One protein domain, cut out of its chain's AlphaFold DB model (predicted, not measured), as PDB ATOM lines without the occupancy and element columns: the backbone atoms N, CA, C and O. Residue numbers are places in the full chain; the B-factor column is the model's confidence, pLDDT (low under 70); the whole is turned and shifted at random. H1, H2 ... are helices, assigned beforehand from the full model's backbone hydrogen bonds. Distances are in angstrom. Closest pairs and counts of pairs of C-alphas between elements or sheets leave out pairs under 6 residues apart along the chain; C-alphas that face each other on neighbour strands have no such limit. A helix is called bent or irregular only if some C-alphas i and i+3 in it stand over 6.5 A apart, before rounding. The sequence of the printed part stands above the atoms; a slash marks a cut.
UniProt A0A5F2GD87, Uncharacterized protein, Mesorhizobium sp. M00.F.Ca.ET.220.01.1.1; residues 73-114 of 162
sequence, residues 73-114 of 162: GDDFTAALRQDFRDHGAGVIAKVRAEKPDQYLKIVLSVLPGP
ATOM      1  N   GLY A  73     119.353 117.956 134.326       92.75
ATOM      2  CA  GLY A  73     118.996 119.342 134.024       92.75
ATOM      3  C   GLY A  73     117.782 119.483 133.098       92.75
ATOM      4  O   GLY A  73     116.958 120.373 133.314       92.75
ATOM      5  N   ASP A  74     117.625 118.595 132.113       90.25
ATOM      6  CA  ASP A  74     116.459 118.603 131.217       90.25
ATOM      7  C   ASP A  74     115.182 118.245 131.981       90.25
ATOM      8  O   ASP A  74     114.155 118.907 131.824       90.25
ATOM      9  N   ASP A  75     115.263 117.233 132.849       92.94
ATOM     10  CA  ASP A  75     114.138 116.790 133.673       92.94
ATOM     11  C   ASP A  75     113.758 117.858 134.714       92.94
ATOM     12  O   ASP A  75     112.575 118.151 134.895       92.94
ATOM     13  N   PHE A  76     114.744 118.523 135.332       95.19
ATOM     14  CA  PHE A  76     114.506 119.666 136.220       95.19
ATOM     15  C   PHE A  76     113.818 120.830 135.495       95.19
ATOM     16  O   PHE A  76     112.829 121.375 135.982       95.19
ATOM     17  N   THR A  77     114.296 121.189 134.301       95.81
ATOM     18  CA  THR A  77     113.701 122.274 133.504       95.81
ATOM     19  C   THR A  77     112.269 121.938 133.084       95.81
ATOM     20  O   THR A  77     111.399 122.813 133.069       95.81
ATOM     21  N   ALA A  78     112.001 120.671 132.756       95.44
ATOM     22  CA  ALA A  78     110.661 120.197 132.441       95.44
ATOM     23  C   ALA A  78     109.727 120.283 133.658       95.44
ATOM     24  O   ALA A  78     108.614 120.792 133.524       95.44
ATOM     25  N   ALA A  79     110.193 119.856 134.836       96.12
ATOM     26  CA  ALA A  79     109.435 119.950 136.080       96.12
ATOM     27  C   ALA A  79     109.130 121.408 136.454       96.12
ATOM     28  O   ALA A  79     107.980 121.737 136.726       96.12
ATOM     29  N   LEU A  80     110.121 122.303 136.371       96.56
ATOM     30  CA  LEU A  80     109.938 123.728 136.662       96.56
ATOM     31  C   LEU A  80     108.928 124.386 135.711       96.56
ATOM     32  O   LEU A  80     108.113 125.209 136.119       96.56
ATOM     33  N   ARG A  81     108.950 124.010 134.427       96.62
ATOM     34  CA  ARG A  81     107.968 124.498 133.451       96.62
ATOM     35  C   ARG A  81     106.559 124.016 133.778       96.62
ATOM     36  O   ARG A  81     105.612 124.772 133.581       96.62
ATOM     37  N   GLN A  82     106.424 122.768 134.215       97.56
ATOM     38  CA  GLN A  82     105.137 122.203 134.596       97.56
ATOM     39  C   GLN A  82     104.589 122.890 135.851       97.56
ATOM     40  O   GLN A  82     103.461 123.366 135.826       97.56
ATOM     41  N   ASP A  83     105.421 123.070 136.876       97.50
ATOM     42  CA  ASP A  83     105.072 123.821 138.086       97.50
ATOM     43  C   ASP A  83     104.595 125.245 137.759       97.50
ATOM     44  O   ASP A  83     103.537 125.684 138.209       97.50
ATOM     45  N   PHE A  84     105.299 125.945 136.864       96.56
ATOM     46  CA  PHE A  84     104.879 127.277 136.437       96.56
ATOM     47  C   PHE A  84     103.545 127.276 135.670       96.56
ATOM     48  O   PHE A  84     102.785 128.238 135.770       96.56
ATOM     49  N   ARG A  85     103.223 126.218 134.917       96.75
ATOM     50  CA  ARG A  85     101.912 126.091 134.250       96.75
ATOM     51  C   ARG A  85     100.787 125.886 135.254       96.75
ATOM     52  O   ARG A  85      99.740 126.511 135.110       96.75
ATOM     53  N   ASP A  86     101.026 125.052 136.257       98.06
ATOM     54  CA  ASP A  86     100.007 124.647 137.222       98.06
ATOM     55  C   ASP A  86      99.804 125.712 138.320       98.06
ATOM     56  O   ASP A  86      98.691 125.919 138.806       98.06
ATOM     57  N   HIS A  87     100.862 126.446 138.689       97.62
ATOM     58  CA  HIS A  87     100.857 127.357 139.842       97.62
ATOM     59  C   HIS A  87     101.300 128.792 139.536       97.62
ATOM     60  O   HIS A  87     101.022 129.703 140.325       97.62
ATOM     61  N   GLY A  88     101.946 129.040 138.395       95.44
ATOM     62  CA  GLY A  88     102.577 130.328 138.090       95.44
ATOM     63  C   GLY A  88     101.607 131.508 138.103       95.44
ATOM     64  O   GLY A  88     101.930 132.556 138.662       95.44
ATOM     65  N   ALA A  89     100.386 131.339 137.583       95.81
ATOM     66  CA  ALA A  89      99.367 132.392 137.599       95.81
ATOM     67  C   ALA A  89      98.984 132.819 139.028       95.81
ATOM     68  O   ALA A  89      98.878 134.013 139.316       95.81
ATOM     69  N   GLY A  90      98.837 131.853 139.940       97.25
ATOM     70  CA  GLY A  90      98.521 132.116 141.344       97.25
ATOM     71  C   GLY A  90      99.666 132.815 142.076       97.25
ATOM     72  O   GLY A  90      99.433 133.753 142.835       97.25
ATOM     73  N   VAL A  91     100.911 132.409 141.810       96.56
ATOM     74  CA  VAL A  91     102.101 133.067 142.371       96.56
ATOM     75  C   VAL A  91     102.214 134.505 141.860       96.56
ATOM     76  O   VAL A  91     102.389 135.420 142.660       96.56
ATOM     77  N   ILE A  92     102.038 134.731 140.555       96.00
ATOM     78  CA  ILE A  92     102.060 136.073 139.956       96.00
ATOM     79  C   ILE A  92     100.990 136.973 140.579       96.00
ATOM     80  O   ILE A  92     101.282 138.120 140.919       96.00
ATOM     81  N   ALA A  93      99.769 136.462 140.761       96.69
ATOM     82  CA  ALA A  93      98.685 137.218 141.380       96.69
ATOM     83  C   ALA A  93      99.018 137.620 142.826       96.69
ATOM     84  O   ALA A  93      98.844 138.783 143.192       96.69
ATOM     85  N   LYS A  94      99.565 136.693 143.625       97.50
ATOM     86  CA  LYS A  94      99.993 136.977 145.004       97.50
ATOM     87  C   LYS A  94     101.114 138.010 145.058       97.50
ATOM     88  O   LYS A  94     100.999 138.980 145.796       97.50
ATOM     89  N   VAL A  95     102.159 137.866 144.239       97.31
ATOM     90  CA  VAL A  95     103.276 138.828 144.213       97.31
ATOM     91  C   VAL A  95     102.797 140.212 143.774       97.31
ATOM     92  O   VAL A  95     103.223 141.206 144.353       97.31
ATOM     93  N   ARG A  96     101.868 140.298 142.814       96.81
ATOM     94  CA  ARG A  96     101.263 141.575 142.407       96.81
ATOM     95  C   ARG A  96     100.508 142.253 143.556       96.81
ATOM     96  O   ARG A  96     100.567 143.473 143.656       96.81
ATOM     97  N   ALA A  97      99.813 141.482 144.392       97.12
ATOM     98  CA  ALA A  97      99.051 142.009 145.522       97.12
ATOM     99  C   ALA A  97      99.940 142.376 146.725       97.12
ATOM    100  O   ALA A  97      99.760 143.431 147.320       97.12
ATOM    101  N   GLU A  98     100.902 141.521 147.077       97.62
ATOM    102  CA  GLU A  98     101.729 141.684 148.278       97.62
ATOM    103  C   GLU A  98     102.953 142.581 148.049       97.62
ATOM    104  O   GLU A  98     103.381 143.295 148.955       97.62
ATOM    105  N   LYS A  99     103.566 142.514 146.859       96.88
ATOM    106  CA  LYS A  99     104.829 143.194 146.519       96.88
ATOM    107  C   LYS A  99     104.808 143.717 145.076       96.88
ATOM    108  O   LYS A  99     105.581 143.238 144.234       96.88
ATOM    109  N   PRO A 100     103.959 144.715 144.776       95.44
ATOM    110  CA  PRO A 100     103.802 145.242 143.420       95.44
ATOM    111  C   PRO A 100     105.117 145.775 142.830       95.44
ATOM    112  O   PRO A 100     105.401 145.531 141.658       95.44
ATOM    113  N   ASP A 101     105.979 146.396 143.640       94.94
ATOM    114  CA  ASP A 101     107.278 146.907 143.178       94.94
ATOM    115  C   ASP A 101     108.202 145.790 142.676       94.94
ATOM    116  O   ASP A 101     108.894 145.935 141.667       94.94
ATOM    117  N   GLN A 102     108.208 144.645 143.366       95.50
ATOM    118  CA  GLN A 102     109.010 143.491 142.966       95.50
ATOM    119  C   GLN A 102     108.436 142.837 141.706       95.50
ATOM    120  O   GLN A 102     109.197 142.423 140.832       95.50
ATOM    121  N   TYR A 103     107.106 142.773 141.596       94.62
ATOM    122  CA  TYR A 103     106.430 142.279 140.402       94.62
ATOM    123  C   TYR A 103     106.833 143.078 139.158       94.62
ATOM    124  O   TYR A 103     107.258 142.490 138.164       94.62
ATOM    125  N   LEU A 104     106.775 144.411 139.229       93.44
ATOM    126  CA  LEU A 104     107.131 145.283 138.108       93.44
ATOM    127  C   LEU A 104     108.599 145.123 137.689       93.44
ATOM    128  O   LEU A 104     108.883 145.046 136.496       93.44
ATOM    129  N   LYS A 105     109.527 144.973 138.645       91.75
ATOM    130  CA  LYS A 105     110.944 144.691 138.346       91.75
ATOM    131  C   LYS A 105     111.141 143.367 137.601       91.75
ATOM    132  O   LYS A 105     111.910 143.315 136.646       91.75
ATOM    133  N   ILE A 106     110.441 142.305 138.009       91.31
ATOM    134  CA  ILE A 106     110.508 140.998 137.331       91.31
ATOM    135  C   ILE A 106     109.939 141.105 135.911       91.31
ATOM    136  O   ILE A 106     110.552 140.607 134.972       91.31
ATOM    137  N   VAL A 107     108.801 141.786 135.740       89.75
ATOM    138  CA  VAL A 107     108.186 141.999 134.421       89.75
ATOM    139  C   VAL A 107     109.138 142.750 133.488       89.75
ATOM    140  O   VAL A 107     109.347 142.311 132.361       89.75
ATOM    141  N   LEU A 108     109.776 143.819 133.970       87.94
ATOM    142  CA  LEU A 108     110.775 144.567 133.202       87.94
ATOM    143  C   LEU A 108     111.999 143.717 132.826       87.94
ATOM    144  O   LEU A 108     112.534 143.887 131.738       87.94
ATOM    145  N   SER A 109     112.426 142.792 133.690       86.12
ATOM    146  CA  SER A 109     113.579 141.919 133.427       86.12
ATOM    147  C   SER A 109     113.292 140.790 132.430       86.12
ATOM    148  O   SER A 109     114.227 140.301 131.797       86.12
ATOM    149  N   VAL A 110     112.044 140.320 132.341       85.50
ATOM    150  CA  VAL A 110     111.642 139.211 131.454       85.50
ATOM    151  C   VAL A 110     111.229 139.718 130.076       85.50
ATOM    152  O   VAL A 110     111.413 139.018 129.077       85.50
ATOM    153  N   LEU A 111     110.670 140.927 130.002       76.69
ATOM    154  CA  LEU A 111     110.365 141.552 128.726       76.69
ATOM    155  C   LEU A 111     111.669 141.927 128.011       76.69
ATOM    156  O   LEU A 111     112.542 142.550 128.614       76.69
ATOM    157  N   PRO A 112     111.801 141.639 126.706       67.19
ATOM    158  CA  PRO A 112     112.774 142.322 125.869       67.19
ATOM    159  C   PRO A 112     112.315 143.783 125.664       67.19
ATOM    160  O   PRO A 112     111.844 144.150 124.595       67.19
ATOM    161  N   GLY A 113     112.378 144.594 126.725       65.25
ATOM    162  CA  GLY A 113     112.347 146.064 126.685       65.25
ATOM    163  C   GLY A 113     113.753 146.610 126.431       65.25
ATOM    164  O   GLY A 113     114.639 145.783 126.216       65.25
ATOM    165  N   PRO A 114     113.981 147.941 126.413       55.53
ATOM    166  CA  PRO A 114     115.242 148.527 125.962       55.53
ATOM    167  C   PRO A 114     116.406 147.973 126.786       55.53
ATOM    168  O   PRO A 114     116.716 148.436 127.882       55.53
TER     169      PRO A 114
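Overview. This is residues 73 to 114 of the 162 residues of an uncharacterized protein of Mesorhizobium sp. M00.F.Ca.ET.220.01.1.1 (UniProt A0A5F2GD87). The model is an open hook of two helices: a long helix, H1, bent partway along into two arms, and a shorter helix, H2, that folds back from the end of the second arm, H1b. H1b and H2 meet near the tight link between them and make a corner, while the first arm, H1a, reaches away from H2, and residues 73 to 79 and 105 to 114 stand free. The printed part has 42 residues with two named helices, H1 then H2, and no named strand; its class is all helix. It is loose, with a radius of gyration of the C-alphas of 12.4 A, and flat, spanning 32 by 26 by 12 A.

Along the chain. H1, residues 73 to 98, was assigned as one helix by its hydrogen bonds but is bent: C-alphas 86 and 89 are 7.8 A apart. Arm H1a, residues 73 to 86, begins at C-alpha 73 (118.996, 119.342, 134.024) and measures 20.0 A from first to last C-alpha. Arm H1b, residues 89 to 98, measures 14.4 A and begins at C-alpha 89 (99.367, 132.392, 137.599). H2, residues 100 to 110, measures 15.5 A and ends at C-alpha 110 (111.642, 139.211, 131.454).

Arrangement. H1a and H1b stand at a steep tilt of 69.7 degrees, only just short of about perpendicular. H1b and H2 touch, their closest C-alphas being those of Arg 96 and Tyr 103, 5.6 A apart. They run opposite ways at a steep tilt of 46 degrees. H1a and H2 are apart. In H1a, H1b and H2, every O i to N i+4 pair is within hydrogen-bond range.

Size, cuts and confidence. The C-alphas farthest apart, those of Asp 75 and Pro 114, are 32.7 A apart. The printed part has no cut, and the link from H1 to H2 is tight, with 1 residue. The mean pLDDT of the printed part is 92.1, and residues 112 to 114 are under 70.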